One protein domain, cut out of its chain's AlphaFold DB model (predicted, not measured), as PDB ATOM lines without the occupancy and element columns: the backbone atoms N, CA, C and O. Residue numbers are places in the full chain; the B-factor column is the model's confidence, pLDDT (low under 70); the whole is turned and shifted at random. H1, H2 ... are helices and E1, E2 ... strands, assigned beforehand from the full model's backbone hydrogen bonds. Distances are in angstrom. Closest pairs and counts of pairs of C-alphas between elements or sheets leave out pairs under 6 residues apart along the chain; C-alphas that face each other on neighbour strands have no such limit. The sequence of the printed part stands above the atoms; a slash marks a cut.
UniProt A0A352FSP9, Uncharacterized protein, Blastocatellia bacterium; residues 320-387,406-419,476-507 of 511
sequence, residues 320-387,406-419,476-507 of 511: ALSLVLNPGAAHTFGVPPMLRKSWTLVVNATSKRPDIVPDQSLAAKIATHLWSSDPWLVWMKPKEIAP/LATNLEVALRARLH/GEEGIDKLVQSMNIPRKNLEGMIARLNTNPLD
ATOM      1  N   ALA A 320      19.985  12.630  -8.849       98.19
ATOM      2  CA  ALA A 320      20.315  12.934  -7.459       98.19
ATOM      3  C   ALA A 320      21.577  13.804  -7.330       98.19
ATOM      4  O   ALA A 320      21.571  14.778  -6.578       98.19
ATOM      5  N   LEU A 321      22.640  13.505  -8.087       98.06
ATOM      6  CA  LEU A 321      23.856  14.329  -8.128       98.06
ATOM      7  C   LEU A 321      23.562  15.763  -8.591       98.06
ATOM      8  O   LEU A 321      24.099  16.723  -8.037       98.06
ATOM      9  N   SER A 322      22.661  15.930  -9.562       97.06
ATOM     10  CA  SER A 322      22.296  17.252 -10.082       97.06
ATOM     11  C   SER A 322      21.602  18.159  -9.057       97.06
ATOM     12  O   SER A 322      21.686  19.384  -9.177       97.06
ATOM     13  N   LEU A 323      21.007  17.590  -7.999       96.75
ATOM     14  CA  LEU A 323      20.420  18.357  -6.894       96.75
ATOM     15  C   LEU A 323      21.465  19.160  -6.115       96.75
ATOM     16  O   LEU A 323      21.109  20.153  -5.485       96.75
ATOM     17  N   VAL A 324      22.741  18.765  -6.161       96.00
ATOM     18  CA  VAL A 324      23.826  19.517  -5.515       96.00
ATOM     19  C   VAL A 324      24.089  20.832  -6.246       96.00
ATOM     20  O   VAL A 324      24.269  21.865  -5.608       96.00
ATOM     21  N   LEU A 325      24.088  20.804  -7.581       95.31
ATOM     22  CA  LEU A 325      24.354  21.983  -8.412       95.31
ATOM     23  C   LEU A 325      23.112  22.854  -8.588       95.31
ATOM     24  O   LEU A 325      23.206  24.078  -8.632       95.31
ATOM     25  N   ASN A 326      21.943  22.223  -8.682       93.31
ATOM     26  CA  ASN A 326      20.667  22.903  -8.804       93.31
ATOM     27  C   ASN A 326      19.640  22.286  -7.840       93.31
ATOM     28  O   ASN A 326      18.823  21.453  -8.245       93.31
ATOM     29  N   PRO A 327      19.610  22.739  -6.571       88.75
ATOM     30  CA  PRO A 327      18.646  22.260  -5.584       88.75
ATOM     31  C   PRO A 327      17.181  22.486  -5.970       88.75
ATOM     32  O   PRO A 327      16.311  21.884  -5.345       88.75
ATOM     33  N   GLY A 328      16.900  23.341  -6.962       86.06
ATOM     34  CA  GLY A 328      15.568  23.611  -7.513       86.06
ATOM     35  C   GLY A 328      15.213  22.799  -8.763       86.06
ATOM     36  O   GLY A 328      14.120  22.974  -9.295       86.06
ATOM     37  N   ALA A 329      16.094  21.914  -9.245       87.50
ATOM     38  CA  ALA A 329      15.853  21.121 -10.449       87.50
ATOM     39  C   ALA A 329      14.584  20.263 -10.323       87.50
ATOM     40  O   ALA A 329      14.383  19.597  -9.304       87.50
ATOM     41  N   ALA A 330      13.732  20.270 -11.349       87.94
ATOM     42  CA  ALA A 330      12.413  19.632 -11.361       87.94
ATOM     43  C   ALA A 330      12.472  18.097 -11.528       87.94
ATOM     44  O   ALA A 330      11.813  17.529 -12.394       87.94
ATOM     45  N   HIS A 331      13.283  17.426 -10.712       93.69
ATOM     46  CA  HIS A 331      13.326  15.969 -10.620       93.69
ATOM     47  C   HIS A 331      12.285  15.466  -9.620       93.69
ATOM     48  O   HIS A 331      12.022  16.121  -8.614       93.69
ATOM     49  N   THR A 332      11.731  14.283  -9.875       95.62
ATOM     50  CA  THR A 332      10.875  13.549  -8.936       95.62
ATOM     51  C   THR A 332      11.373  12.118  -8.820       95.62
ATOM     52  O   THR A 332      11.581  11.454  -9.834       95.62
ATOM     53  N   PHE A 333      11.513  11.620  -7.598       97.25
ATOM     54  CA  PHE A 333      12.051  10.298  -7.298       97.25
ATOM     55  C   PHE A 333      10.917   9.366  -6.885       97.25
ATOM     56  O   PHE A 333      10.674   9.142  -5.702       97.25
ATOM     57  N   GLY A 334      10.198   8.834  -7.878       96.56
ATOM     58  CA  GLY A 334       9.208   7.775  -7.650       96.56
ATOM     59  C   GLY A 334       9.852   6.422  -7.305       96.56
ATOM     60  O   GLY A 334       9.291   5.600  -6.579       96.56
ATOM     61  N   VAL A 335      11.067   6.217  -7.806       96.44
ATOM     62  CA  VAL A 335      11.932   5.069  -7.539       96.44
ATOM     63  C   VAL A 335      13.213   5.604  -6.902       96.44
ATOM     64  O   VAL A 335      13.706   6.649  -7.341       96.44
ATOM     65  N   PRO A 336      13.745   4.954  -5.854       96.81
ATOM     66  CA  PRO A 336      14.951   5.439  -5.209       96.81
ATOM     67  C   PRO A 336      16.197   5.181  -6.085       96.81
ATOM     68  O   PRO A 336      16.178   4.305  -6.952       96.81
ATOM     69  N   PRO A 337      17.290   5.935  -5.883       97.94
ATOM     70  CA  PRO A 337      18.553   5.687  -6.569       97.94
ATOM     71  C   PRO A 337      19.246   4.411  -6.075       97.94
ATOM     72  O   PRO A 337      18.938   3.919  -4.989       97.94
ATOM     73  N   MET A 338      20.200   3.890  -6.858       97.81
ATOM     74  CA  MET A 338      20.940   2.675  -6.489       97.81
ATOM     75  C   MET A 338      21.895   2.938  -5.320       97.81
ATOM     76  O   MET A 338      22.036   2.100  -4.428       97.81
ATOM     77  N   LEU A 339      22.565   4.096  -5.298       97.38
ATOM     78  CA  LEU A 339      23.519   4.432  -4.244       97.38
ATOM     79  C   LEU A 339      22.840   5.049  -3.026       97.38
ATOM     80  O   LEU A 339      22.030   5.978  -3.105       97.38
ATOM     81  N   ARG A 340      23.316   4.630  -1.857       95.88
ATOM     82  CA  ARG A 340      22.936   5.195  -0.564       95.88
ATOM     83  C   ARG A 340      23.274   6.684  -0.467       95.88
ATOM     84  O   ARG A 340      22.481   7.457   0.064       95.88
ATOM     85  N   LYS A 341      24.418   7.101  -1.021       96.06
ATOM     86  CA  LYS A 341      24.834   8.514  -1.064       96.06
ATOM     87  C   LYS A 341      23.933   9.353  -1.968       96.06
ATOM     88  O   LYS A 341      23.547  10.444  -1.564       96.06
ATOM     89  N   SER A 342      23.526   8.830  -3.129       97.75
ATOM     90  CA  SER A 342      22.514   9.470  -3.982       97.75
ATOM     91  C   SER A 342      21.197   9.647  -3.229       97.75
ATOM     92  O   SER A 342      20.613  10.726  -3.261       97.75
ATOM     93  N   TRP A 343      20.756   8.626  -2.487       97.50
ATOM     94  CA  TRP A 343      19.547   8.721  -1.666       97.50
ATOM     95  C   TRP A 343      19.644   9.827  -0.617       97.50
ATOM     96  O   TRP A 343      18.707  10.605  -0.469       97.50
ATOM     97  N   THR A 344      20.792   9.969   0.048       96.19
ATOM     98  CA  THR A 344      21.021  11.071   0.990       96.19
ATOM     99  C   THR A 344      20.873  12.443   0.331       96.19
ATOM    100  O   THR A 344      20.294  13.344   0.934       96.19
ATOM    101  N   LEU A 345      21.332  12.622  -0.914       97.38
ATOM    102  CA  LEU A 345      21.127  13.879  -1.648       97.38
ATOM    103  C   LEU A 345      19.637  14.149  -1.901       97.38
ATOM    104  O   LEU A 345      19.172  15.269  -1.687       97.38
ATOM    105  N   VAL A 346      18.888  13.116  -2.297       97.75
ATOM    106  CA  VAL A 346      17.433  13.200  -2.507       97.75
ATOM    107  C   VAL A 346      16.721  13.565  -1.207       97.75
ATOM    108  O   VAL A 346      15.958  14.528  -1.177       97.75
ATOM    109  N   VAL A 347      17.005  12.853  -0.115       96.50
ATOM    110  CA  VAL A 347      16.406  13.116   1.199       96.50
ATOM    111  C   VAL A 347      16.723  14.528   1.676       96.50
ATOM    112  O   VAL A 347      15.812  15.246   2.080       96.50
ATOM    113  N   ASN A 348      17.972  14.977   1.566       95.31
ATOM    114  CA  ASN A 348      18.351  16.334   1.954       95.31
ATOM    115  C   ASN A 348      17.593  17.397   1.145       95.31
ATOM    116  O   ASN A 348      17.240  18.446   1.679       95.31
ATOM    117  N   ALA A 349      17.298  17.136  -0.132       95.94
ATOM    118  CA  ALA A 349      16.483  18.038  -0.940       95.94
ATOM    119  C   ALA A 349      15.018  18.105  -0.461       95.94
ATOM    120  O   ALA A 349      14.382  19.153  -0.612       95.94
ATOM    121  N   THR A 350      14.495  17.044   0.172       95.88
ATOM    122  CA  THR A 350      13.111  17.014   0.692       95.88
ATOM    123  C   THR A 350      12.867  18.018   1.814       95.88
ATOM    124  O   THR A 350      11.734  18.463   1.970       95.88
ATOM    125  N   SER A 351      13.911  18.450   2.534       92.56
ATOM    126  CA  SER A 351      13.826  19.532   3.527       92.56
ATOM    127  C   SER A 351      13.179  20.794   2.961       92.56
ATOM    128  O   SER A 351      12.329  21.403   3.603       92.56
ATOM    129  N   LYS A 352      13.543  21.156   1.723       92.31
ATOM    130  CA  LYS A 352      13.024  22.345   1.030       92.31
ATOM    131  C   LYS A 352      11.921  22.019   0.028       92.31
ATOM    132  O   LYS A 352      11.134  22.895  -0.313       92.31
ATOM    133  N   ARG A 353      11.903  20.792  -0.499       94.06
ATOM    134  CA  ARG A 353      10.955  20.345  -1.529       94.06
ATOM    135  C   ARG A 353      10.409  18.961  -1.184       94.06
ATOM    136  O   ARG A 353      10.855  17.977  -1.774       94.06
ATOM    137  N   PRO A 354       9.452  18.865  -0.247       93.44
ATOM    138  CA  PRO A 354       8.952  17.577   0.230       93.44
ATOM    139  C   PRO A 354       8.370  16.703  -0.891       93.44
ATOM    140  O   PRO A 354       8.507  15.486  -0.850       93.44
ATOM    141  N   ASP A 355       7.797  17.322  -1.929       94.62
ATOM    142  CA  ASP A 355       7.182  16.639  -3.076       94.62
ATOM    143  C   ASP A 355       8.180  15.993  -4.051       94.62
ATOM    144  O   ASP A 355       7.772  15.277  -4.965       94.62
ATOM    145  N   ILE A 356       9.491  16.215  -3.871       96.38
ATOM    146  CA  ILE A 356      10.520  15.587  -4.714       96.38
ATOM    147  C   ILE A 356      10.503  14.057  -4.585       96.38
ATOM    148  O   ILE A 356      10.891  13.356  -5.516       96.38
ATOM    149  N   VAL A 357      10.030  13.539  -3.449       97.44
ATOM    150  CA  VAL A 357       9.692  12.130  -3.248       97.44
ATOM    151  C   VAL A 357       8.166  12.059  -3.157       97.44
ATOM    152  O   VAL A 357       7.611  12.431  -2.123       97.44
ATOM    153  N   PRO A 358       7.467  11.631  -4.225       96.50
ATOM    154  CA  PRO A 358       6.012  11.587  -4.216       96.50
ATOM    155  C   PRO A 358       5.477  10.648  -3.136       96.50
ATOM    156  O   PRO A 358       6.040   9.576  -2.887       96.50
ATOM    157  N   ASP A 359       4.344  11.017  -2.545       90.12
ATOM    158  CA  ASP A 359       3.638  10.151  -1.608       90.12
ATOM    159  C   ASP A 359       3.231   8.847  -2.307       90.12
ATOM    160  O   ASP A 359       2.940   8.831  -3.503       90.12
ATOM    161  N   GLN A 360       3.240   7.733  -1.574       90.81
ATOM    162  CA  GLN A 360       2.944   6.385  -2.094       90.81
ATOM    163  C   GLN A 360       3.925   5.827  -3.138       90.81
ATOM    164  O   GLN A 360       3.777   4.672  -3.556       90.81
ATOM    165  N   SER A 361       4.947   6.591  -3.524       95.62
ATOM    166  CA  SER A 361       6.029   6.096  -4.368       95.62
ATOM    167  C   SER A 361       6.820   4.978  -3.683       95.62
ATOM    168  O   SER A 361       6.802   4.837  -2.456       95.62
ATOM    169  N   LEU A 362       7.553   4.184  -4.468       95.50
ATOM    170  CA  LEU A 362       8.438   3.169  -3.903       95.50
ATOM    171  C   LEU A 362       9.506   3.820  -3.015       95.50
ATOM    172  O   LEU A 362       9.739   3.356  -1.903       95.50
ATOM    173  N   ALA A 363      10.086   4.936  -3.464       96.56
ATOM    174  CA  ALA A 363      11.053   5.709  -2.690       96.56
ATOM    175  C   ALA A 363      10.510   6.121  -1.307       96.56
ATOM    176  O   ALA A 363      11.202   5.965  -0.300       96.56
ATOM    177  N   ALA A 364       9.255   6.579  -1.232       95.06
ATOM    178  CA  ALA A 364       8.610   6.903   0.040       95.06
ATOM    179  C   ALA A 364       8.404   5.660   0.924       95.06
ATOM    180  O   ALA A 364       8.618   5.723   2.134       95.06
ATOM    181  N   LYS A 365       8.003   4.522   0.344       93.44
ATOM    182  CA  LYS A 365       7.707   3.279   1.084       93.44
ATOM    183  C   LYS A 365       8.948   2.650   1.724       93.44
ATOM    184  O   LYS A 365       8.879   2.136   2.842       93.44
ATOM    185  N   ILE A 366      10.093   2.707   1.045       93.56
ATOM    186  CA  ILE A 366      11.327   2.069   1.526       93.56
ATOM    187  C   ILE A 366      12.067   2.890   2.589       93.56
ATOM    188  O   ILE A 366      12.937   2.360   3.277       93.56
ATOM    189  N   ALA A 367      11.731   4.176   2.747       91.50
ATOM    190  CA  ALA A 367      12.498   5.124   3.553       91.50
ATOM    191  C   ALA A 367      12.662   4.722   5.028       91.50
ATOM    192  O   ALA A 367      13.633   5.116   5.665       91.50
ATOM    193  N   THR A 368      11.738   3.935   5.579       89.19
ATOM    194  CA  THR A 368      11.780   3.455   6.970       89.19
ATOM    195  C   THR A 368      12.252   2.006   7.099       89.19
ATOM    196  O   THR A 368      12.273   1.469   8.200       89.19
ATOM    197  N   HIS A 369      12.628   1.365   5.990       92.62
ATOM    198  CA  HIS A 369      12.965  -0.062   5.916       92.62
ATOM    199  C   HIS A 369      14.417  -0.315   5.499       92.62
ATOM    200  O   HIS A 369      14.797  -1.416   5.106       92.62
ATOM    201  N   LEU A 370      15.231   0.732   5.556       92.62
ATOM    202  CA  LEU A 370      16.598   0.741   5.071       92.62
ATOM    203  C   LEU A 370      17.451  -0.270   5.840       92.62
ATOM    204  O   LEU A 370      17.422  -0.331   7.070       92.62
ATOM    205  N   TRP A 371      18.227  -1.045   5.095       88.38
ATOM    206  CA  TRP A 371      19.062  -2.115   5.603       88.38
ATOM    207  C   TRP A 371      20.534  -1.773   5.359       88.38
ATOM    208  O   TRP A 371      20.916  -1.431   4.243       88.38
ATOM    209  N   SER A 372      21.342  -1.881   6.421       76.25
ATOM    210  CA  SER A 372      22.794  -1.631   6.462       76.25
ATOM    211  C   SER A 372      23.295  -0.260   5.984       76.25
ATOM    212  O   SER A 372      22.541   0.692   5.780       76.25
ATOM    213  N   SER A 373      24.622  -0.155   5.871       71.25
ATOM    214  CA  SER A 373      25.374   1.011   5.407       71.25
ATOM    215  C   SER A 373      26.098   0.723   4.087       71.25
ATOM    216  O   SER A 373      26.491  -0.416   3.875       71.25
ATOM    217  N   ASP A 374      26.248   1.777   3.273       78.50
ATOM    218  CA  ASP A 374      27.077   2.023   2.073       78.50
ATOM    219  C   ASP A 374      27.783   0.839   1.340       78.50
ATOM    220  O   ASP A 374      28.382  -0.034   1.958       78.50
ATOM    221  N   PRO A 375      27.867   0.862  -0.009       90.81
ATOM    222  CA  PRO A 375      27.562   2.003  -0.871       90.81
ATOM    223  C   PRO A 375      26.142   1.954  -1.446       90.81
ATOM    224  O   PRO A 375      25.624   2.991  -1.861       90.81
ATOM    225  N   TRP A 376      25.507   0.784  -1.450       96.12
ATOM    226  CA  TRP A 376      24.213   0.554  -2.089       96.12
ATOM    227  C   TRP A 376      23.047   0.812  -1.146       96.12
ATOM    228  O   TRP A 376      23.137   0.636   0.071       96.12
ATOM    229  N   LEU A 377      21.935   1.246  -1.727       96.56
ATOM    230  CA  LEU A 377      20.670   1.394  -1.036       96.56
ATOM    231  C   LEU A 377      19.932   0.052  -1.043       96.56
ATOM    232  O   LEU A 377      19.244  -0.285  -2.003       96.56
ATOM    233  N   VAL A 378      20.072  -0.689   0.053       96.75
ATOM    234  CA  VAL A 378      19.342  -1.937   0.302       96.75
ATOM    235  C   VAL A 378      18.261  -1.670   1.347       96.75
ATOM    236  O   VAL A 378      18.465  -0.887   2.277       96.75
ATOM    237  N   TRP A 379      17.105  -2.308   1.219       95.94
ATOM    238  CA  TRP A 379      16.049  -2.269   2.232       95.94
ATOM    239  C   TRP A 379      15.461  -3.656   2.457       95.94
ATOM    240  O   TRP A 379      15.575  -4.547   1.620       95.94
ATOM    241  N   MET A 380      14.837  -3.839   3.614       95.44
ATOM    242  CA  MET A 380      14.018  -5.007   3.888       95.44
ATOM    243  C   MET A 380      12.619  -4.775   3.319       95.44
ATOM    244  O   MET A 380      12.001  -3.744   3.584       95.44
ATOM    245  N   LYS A 381      12.097  -5.721   2.543       92.94
ATOM    246  CA  LYS A 381      10.726  -5.651   2.045       92.94
ATOM    247  C   LYS A 381       9.754  -5.640   3.236       92.94
ATOM    248  O   LYS A 381       9.843  -6.534   4.084       92.94
ATOM    249  N   PRO A 382       8.825  -4.672   3.324       84.50
ATOM    250  CA  PRO A 382       7.793  -4.689   4.353       84.50
ATOM    251  C   PRO A 382       6.969  -5.975   4.238       84.50
ATOM    252  O   PRO A 382       6.566  -6.351   3.136       84.50
ATOM    253  N   LYS A 383       6.709  -6.650   5.362       78.81
ATOM    254  CA  LYS A 383       5.760  -7.767   5.377       78.81
ATOM    255  C   LYS A 383       4.369  -7.204   5.096       78.81
ATOM    256  O   LYS A 383       3.917  -6.315   5.816       78.81
ATOM    257  N   GLU A 384       3.706  -7.698   4.057       66.75
ATOM    258  CA  GLU A 384       2.273  -7.466   3.898       66.75
ATOM    259  C   GLU A 384       1.576  -8.219   5.030       66.75
ATOM    260  O   GLU A 384       1.617  -9.447   5.082       66.75
ATOM    261  N   ILE A 385       1.010  -7.484   5.985       53.53
ATOM    262  CA  ILE A 385       0.147  -8.072   7.009       53.53
ATOM    263  C   ILE A 385      -1.112  -8.524   6.270       53.53
ATOM    264  O   ILE A 385      -1.793  -7.699   5.653       53.53
ATOM    265  N   ALA A 386      -1.391  -9.827   6.262       47.53
ATOM    266  CA  ALA A 386      -2.574 -10.336   5.591       47.53
ATOM    267  C   ALA A 386      -3.833  -9.775   6.285       47.53
ATOM    268  O   ALA A 386      -3.851  -9.653   7.511       47.53
ATOM    269  N   PRO A 387      -4.920  -9.469   5.552       47.00
ATOM    270  CA  PRO A 387      -6.168  -9.002   6.162       47.00
ATOM    271  C   PRO A 387      -6.719  -9.954   7.242       47.00
ATOM    272  O   PRO A 387      -7.329  -9.498   8.204       47.00
ATOM    273  N   LEU A 406      12.557  -3.283  13.286       44.72
ATOM    274  CA  LEU A 406      13.086  -2.122  12.563       44.72
ATOM    275  C   LEU A 406      12.268  -0.827  12.764       44.72
ATOM    276  O   LEU A 406      12.861   0.235  12.948       44.72
ATOM    277  N   ALA A 407      10.931  -0.904  12.757       48.66
ATOM    278  CA  ALA A 407      10.052   0.238  13.025       48.66
ATOM    279  C   ALA A 407      10.199   0.697  14.482       48.66
ATOM    280  O   ALA A 407      10.362   1.890  14.736       48.66
ATOM    281  N   THR A 408      10.286  -0.260  15.412       55.09
ATOM    282  CA  THR A 408      10.584  -0.010  16.829       55.09
ATOM    283  C   THR A 408      11.930   0.692  16.982       55.09
ATOM    284  O   THR A 408      12.014   1.716  17.648       55.09
ATOM    285  N   ASN A 409      12.979   0.228  16.294       64.06
ATOM    286  CA  ASN A 409      14.303   0.856  16.351       64.06
ATOM    287  C   ASN A 409      14.312   2.293  15.819       64.06
ATOM    288  O   ASN A 409      15.048   3.133  16.336       64.06
ATOM    289  N   LEU A 410      13.516   2.592  14.791       67.38
ATOM    290  CA  LEU A 410      13.475   3.920  14.192       67.38
ATOM    291  C   LEU A 410      12.659   4.912  15.027       67.38
ATOM    292  O   LEU A 410      13.089   6.050  15.206       67.38
ATOM    293  N   GLU A 411      11.516   4.490  15.567       71.12
ATOM    294  CA  GLU A 411      10.744   5.298  16.514       71.12
ATOM    295  C   GLU A 411      11.521   5.523  17.813       71.12
ATOM    296  O   GLU A 411      11.562   6.647  18.311       71.12
ATOM    297  N   VAL A 412      12.224   4.501  18.312       73.50
ATOM    298  CA  VAL A 412      13.155   4.629  19.440       73.50
ATOM    299  C   VAL A 412      14.286   5.601  19.102       73.50
ATOM    300  O   VAL A 412      14.587   6.481  19.905       73.50
ATOM    301  N   ALA A 413      14.884   5.523  17.908       74.31
ATOM    302  CA  ALA A 413      15.920   6.462  17.478       74.31
ATOM    303  C   ALA A 413      15.393   7.902  17.351       74.31
ATOM    304  O   ALA A 413      16.094   8.841  17.739       74.31
ATOM    305  N   LEU A 414      14.168   8.083  16.844       78.12
ATOM    306  CA  LEU A 414      13.495   9.379  16.775       78.12
ATOM    307  C   LEU A 414      13.270   9.927  18.189       78.12
ATOM    308  O   LEU A 414      13.753  11.013  18.496       78.12
ATOM    309  N   ARG A 415      12.645   9.151  19.085       74.62
ATOM    310  CA  ARG A 415      12.439   9.524  20.494       74.62
ATOM    311  C   ARG A 415      13.765   9.875  21.178       74.62
ATOM    312  O   ARG A 415      13.887  10.955  21.748       74.62
ATOM    313  N   ALA A 416      14.795   9.039  21.051       73.00
ATOM    314  CA  ALA A 416      16.110   9.269  21.654       73.00
ATOM    315  C   ALA A 416      16.776  10.573  21.180       73.00
ATOM    316  O   ALA A 416      17.462  11.241  21.955       73.00
ATOM    317  N   ARG A 417      16.583  10.960  19.913       76.50
ATOM    318  CA  ARG A 417      17.095  12.232  19.376       76.50
ATOM    319  C   ARG A 417      16.287  13.433  19.846       76.50
ATOM    320  O   ARG A 417      16.873  14.485  20.074       76.50
ATOM    321  N   LEU A 418      14.982  13.262  20.022       69.31
ATOM    322  CA  LEU A 418      14.080  14.298  20.523       69.31
ATOM    323  C   LEU A 418      14.241  14.563  22.027       69.31
ATOM    324  O   LEU A 418      14.028  15.687  22.466       69.31
ATOM    325  N   HIS A 419      14.661  13.562  22.807       65.31
ATOM    326  CA  HIS A 419      14.903  13.693  24.248       65.31
ATOM    327  C   HIS A 419      16.256  14.328  24.618       65.31
ATOM    328  O   HIS A 419      16.473  14.643  25.787       65.31
ATOM    329  N   GLY A 476      10.718  23.672  15.465       87.50
ATOM    330  CA  GLY A 476      10.664  24.590  14.331       87.50
ATOM    331  C   GLY A 476      11.181  23.928  13.046       87.50
ATOM    332  O   GLY A 476      11.801  22.865  13.088       87.50
ATOM    333  N   GLU A 477      10.988  24.600  11.913       88.38
ATOM    334  CA  GLU A 477      11.443  24.169  10.577       88.38
ATOM    335  C   GLU A 477      12.897  23.663  10.558       88.38
ATOM    336  O   GLU A 477      13.189  22.580  10.055       88.38
ATOM    337  N   GLU A 478      13.807  24.391  11.210       88.50
ATOM    338  CA  GLU A 478      15.224  24.016  11.293       88.50
ATOM    339  C   GLU A 478      15.448  22.687  12.044       88.50
ATOM    340  O   GLU A 478      16.365  21.924  11.732       88.50
ATOM    341  N   GLY A 479      14.611  22.394  13.042       90.19
ATOM    342  CA  GLY A 479      14.653  21.136  13.785       90.19
ATOM    343  C   GLY A 479      14.226  19.952  12.920       90.19
ATOM    344  O   GLY A 479      14.888  18.913  12.936       90.19
ATOM    345  N   ILE A 480      13.170  20.128  12.120       90.50
ATOM    346  CA  ILE A 480      12.700  19.120  11.159       90.50
ATOM    347  C   ILE A 480      13.785  18.853  10.111       90.50
ATOM    348  O   ILE A 480      14.124  17.695   9.871       90.50
ATOM    349  N   ASP A 481      14.411  19.895   9.566       91.56
ATOM    350  CA  ASP A 481      15.474  19.746   8.569       91.56
ATOM    351  C   ASP A 481      16.683  18.959   9.094       91.56
ATOM    352  O   ASP A 481      17.198  18.064   8.417       91.56
ATOM    353  N   LYS A 482      17.113  19.225  10.332       90.38
ATOM    354  CA  LYS A 482      18.192  18.455  10.976       90.38
ATOM    355  C   LYS A 482      17.804  16.990  11.188       90.38
ATOM    356  O   LYS A 482      18.656  16.104  11.070       90.38
ATOM    357  N   LEU A 483      16.540  16.704  11.498       91.38
ATOM    358  CA  LEU A 483      16.053  15.332  11.645       91.38
ATOM    359  C   LEU A 483      16.006  14.601  10.301       91.38
ATOM    360  O   LEU A 483      16.511  13.483  10.229       91.38
ATOM    361  N   VAL A 484      15.510  15.243   9.238       91.31
ATOM    362  CA  VAL A 484      15.524  14.709   7.863       91.31
ATOM    363  C   VAL A 484      16.934  14.269   7.475       91.31
ATOM    364  O   VAL A 484      17.151  13.110   7.120       91.31
ATOM    365  N   GLN A 485      17.914  15.162   7.641       89.56
ATOM    366  CA  GLN A 485      19.315  14.890   7.304       89.56
ATOM    367  C   GLN A 485      19.913  13.777   8.167       89.56
ATOM    368  O   GLN A 485      20.567  12.861   7.672       89.56
ATOM    369  N   SER A 486      19.696  13.843   9.481       89.69
ATOM    370  CA  SER A 486      20.344  12.925  10.413       89.69
ATOM    371  C   SER A 486      19.731  11.524  10.390       89.69
ATOM    372  O   SER A 486      20.416  10.554  10.727       89.69
ATOM    373  N   MET A 487      18.432  11.396  10.109       88.56
ATOM    374  CA  MET A 487      17.728  10.109  10.027       88.56
ATOM    375  C   MET A 487      17.731   9.539   8.610       88.56
ATOM    376  O   MET A 487      17.497   8.346   8.438       88.56
ATOM    377  N   ASN A 488      18.047  10.369   7.613       91.38
ATOM    378  CA  ASN A 488      18.021  10.022   6.199       91.38
ATOM    379  C   ASN A 488      16.639   9.510   5.739       91.38
ATOM    380  O   ASN A 488      16.533   8.511   5.021       91.38
ATOM    381  N   ILE A 489      15.587  10.206   6.191       93.25
ATOM    382  CA  ILE A 489      14.175   9.934   5.895       93.25
ATOM    383  C   ILE A 489      13.563  11.165   5.216       93.25
ATOM    384  O   ILE A 489      13.747  12.266   5.737       93.25
ATOM    385  N   PRO A 490      12.818  11.011   4.102       95.38
ATOM    386  CA  PRO A 490      12.138  12.122   3.450       95.38
ATOM    387  C   PRO A 490      11.228  12.888   4.411       95.38
ATOM    388  O   PRO A 490      10.550  12.295   5.253       95.38
ATOM    389  N   ARG A 491      11.171  14.210   4.251       94.56
ATOM    390  CA  ARG A 491      10.447  15.110   5.155       94.56
ATOM    391  C   ARG A 491       9.004  14.683   5.440       94.56
ATOM    392  O   ARG A 491       8.638  14.566   6.604       94.56
ATOM    393  N   LYS A 492       8.221  14.346   4.411       93.56
ATOM    394  CA  LYS A 492       6.826  13.901   4.588       93.56
ATOM    395  C   LYS A 492       6.696  12.616   5.405       93.56
ATOM    396  O   LYS A 492       5.806  12.501   6.245       93.56
ATOM    397  N   ASN A 493       7.589  11.646   5.190       92.81
ATOM    398  CA  ASN A 493       7.618  10.417   5.982       92.81
ATOM    399  C   ASN A 493       7.895  10.728   7.457       92.81
ATOM    400  O   ASN A 493       7.208  10.199   8.329       92.81
ATOM    401  N   LEU A 494       8.870  11.601   7.727       91.88
ATOM    402  CA  LEU A 494       9.219  12.016   9.082       91.88
ATOM    403  C   LEU A 494       8.057  12.751   9.769       91.88
ATOM    404  O   LEU A 494       7.713  12.424  10.901       91.88
ATOM    405  N   GLU A 495       7.422  13.700   9.084       92.06
ATOM    406  CA  GLU A 495       6.249  14.425   9.589       92.06
ATOM    407  C   GLU A 495       5.089  13.462   9.892       92.06
ATOM    408  O   GLU A 495       4.478  13.541  10.958       92.06
ATOM    409  N   GLY A 496       4.845  12.482   9.016       90.50
ATOM    410  CA  GLY A 496       3.857  11.428   9.241       90.50
ATOM    411  C   GLY A 496       4.170  10.542  10.453       90.50
ATOM    412  O   GLY A 496       3.250  10.132  11.159       90.50
ATOM    413  N   MET A 497       5.447  10.258  10.729       89.50
ATOM    414  CA  MET A 497       5.864   9.528  11.934       89.50
ATOM    415  C   MET A 497       5.665  10.359  13.206       89.50
ATOM    416  O   MET A 497       5.115   9.860  14.185       89.50
ATOM    417  N   ILE A 498       6.059  11.637  13.185       89.44
ATOM    418  CA  ILE A 498       5.861  12.561  14.310       89.44
ATOM    419  C   ILE A 498       4.363  12.700  14.621       89.44
ATOM    420  O   ILE A 498       3.966  12.644  15.784       89.44
ATOM    421  N   ALA A 499       3.518  12.816  13.593       88.75
ATOM    422  CA  ALA A 499       2.069  12.877  13.759       88.75
ATOM    423  C   ALA A 499       1.505  11.621  14.448       88.75
ATOM    424  O   ALA A 499       0.712  11.752  15.377       88.75
ATOM    425  N   ARG A 500       1.955  10.415  14.065       85.69
ATOM    426  CA  ARG A 500       1.532   9.158  14.715       85.69
ATOM    427  C   ARG A 500       1.933   9.100  16.187       85.69
ATOM    428  O   ARG A 500       1.106   8.733  17.022       85.69
ATOM    429  N   LEU A 501       3.160   9.514  16.508       83.88
ATOM    430  CA  LEU A 501       3.656   9.575  17.887       83.88
ATOM    431  C   LEU A 501       2.852  10.553  18.756       83.88
ATOM    432  O   LEU A 501       2.645  10.283  19.936       83.88
ATOM    433  N   ASN A 502       2.350  11.647  18.175       80.06
ATOM    434  CA  ASN A 502       1.464  12.580  18.875       80.06
ATOM    435  C   ASN A 502       0.078  11.990  19.161       80.06
ATOM    436  O   ASN A 502      -0.542  12.344  20.160       80.06
ATOM    437  N   THR A 503      -0.422  11.119  18.281       81.31
ATOM    438  CA  THR A 503      -1.761  10.527  18.412       81.31
ATOM    439  C   THR A 503      -1.804   9.265  19.270       81.31
ATOM    440  O   THR A 503      -2.862   8.958  19.810       81.31
ATOM    441  N   ASN A 504      -0.689   8.540  19.402       71.81
ATOM    442  CA  ASN A 504      -0.625   7.281  20.143       71.81
ATOM    443  C   ASN A 504       0.596   7.257  21.086       71.81
ATOM    444  O   ASN A 504       1.634   6.675  20.750       71.81
ATOM    445  N   PRO A 505       0.521   7.944  22.243       61.97
ATOM    446  CA  PRO A 505       1.587   7.922  23.230       61.97
ATOM    447  C   PRO A 505       1.595   6.548  23.912       61.97
ATOM    448  O   PRO A 505       0.907   6.350  24.904       61.97
ATOM    449  N   LEU A 506       2.350   5.595  23.358       56.12
ATOM    450  CA  LEU A 506       2.666   4.340  24.049       56.12
ATOM    451  C   LEU A 506       3.206   4.657  25.450       56.12
ATOM    452  O   LEU A 506       4.110   5.495  25.572       56.12
ATOM    453  N   ASP A 507       2.625   4.011  26.461       48.47
ATOM    454  CA  ASP A 507       2.974   4.202  27.865       48.47
ATOM    455  C   ASP A 507       4.442   3.812  28.078       48.47
ATOM    456  O   ASP A 507       4.907   2.777  27.599       48.47
TER     457      ASP A 507
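What this domain is: This is residues 320 to 387, 406 to 419 and 476 to 507 of the 511 residues of an uncharacterized protein of Blastocatellia bacterium (UniProt A0A352FSP9). Look first for two helices side by side, H2 and H5, which run opposite ways; the short H1 packs on H2, and H6 meets H5 with its first residues and leads away crosswise. H4 lies loosely near H5 and H6, while H3 and the short strand E1 sit among long links, and residues 502 to 507 stick out as a tail. The 114 printed residues hold six named helices and one named strand, in the order H1 H2 H3 E1 H4 H5 H6, and the class is mostly helix. The whole is compact, with a radius of gyration of the C-alphas of 14.2 A, and spans 46 by 36 by 26 A.

How they stand to each other: Begin at H6, residues 491 to 503. With residues 491 to 494 alone it touches H5, residues 477 to 487, at 78 degrees, about perpendicular; the closest C-alphas, of Val 484 and Arg 491, are 5.8 A apart. H4, residues 406 to 418, is close to H6 but not clearly touching, closest at the C-alphas of Glu 411 and Met 497, 7.9 A. H5 touches H2, residues 340 to 350, at a shallow tilt of 13 degrees, opposite ways, with the C-alphas of Asn 348 and Gln 485 closest at 5.6 A. H2 touches H1, residues 320 to 325, at a steep tilt of 58 degrees, the same way; the C-alphas of Ala 320 and Ser 342 are closest at 5.4 A. H3, residues 362 to 366, is close to H6 but not clearly touching, with the C-alphas of Ala 364 and Asn 493 closest at 7.0 A. E1, residues 378 to 380, pairs with no named strand, but its residues 378 to 379 pair antiparallel with residues 370 to 371. H1 and H5 are apart. In H2, H3, H4, H5 and H6 every O i to N i+4 pair is within hydrogen-bond range; in H1 it is 0 of 2, against 3 of 3 O i to N i+3 pairs.

Where its parts are: Find C-alpha 491 at (10.447, 15.110, 5.155); from there H6 runs 18.6 A to C-alpha 503. H4 is 18.3 A long, and H5 and H2 are 15.4 A each. H1 begins at C-alpha 320, at (20.315, 12.934, -7.459). H3 and E1 are short, five and three residues.

The domain as a whole: The two C-alphas farthest apart, of Leu 325 and Pro 387, are 45.9 A apart. Residues 388 to 405 and 420 to 475 are not printed; the C-alphas across these cuts are 21.4 A and 15.3 A apart. The links H1 to H2, H2 to H3 and H3 to E1 are long, and H5 to H6 is tight. Look for pLDDT under 70 at residues 384 to 387, 406 to 410, 418 to 419 and 505 to 507.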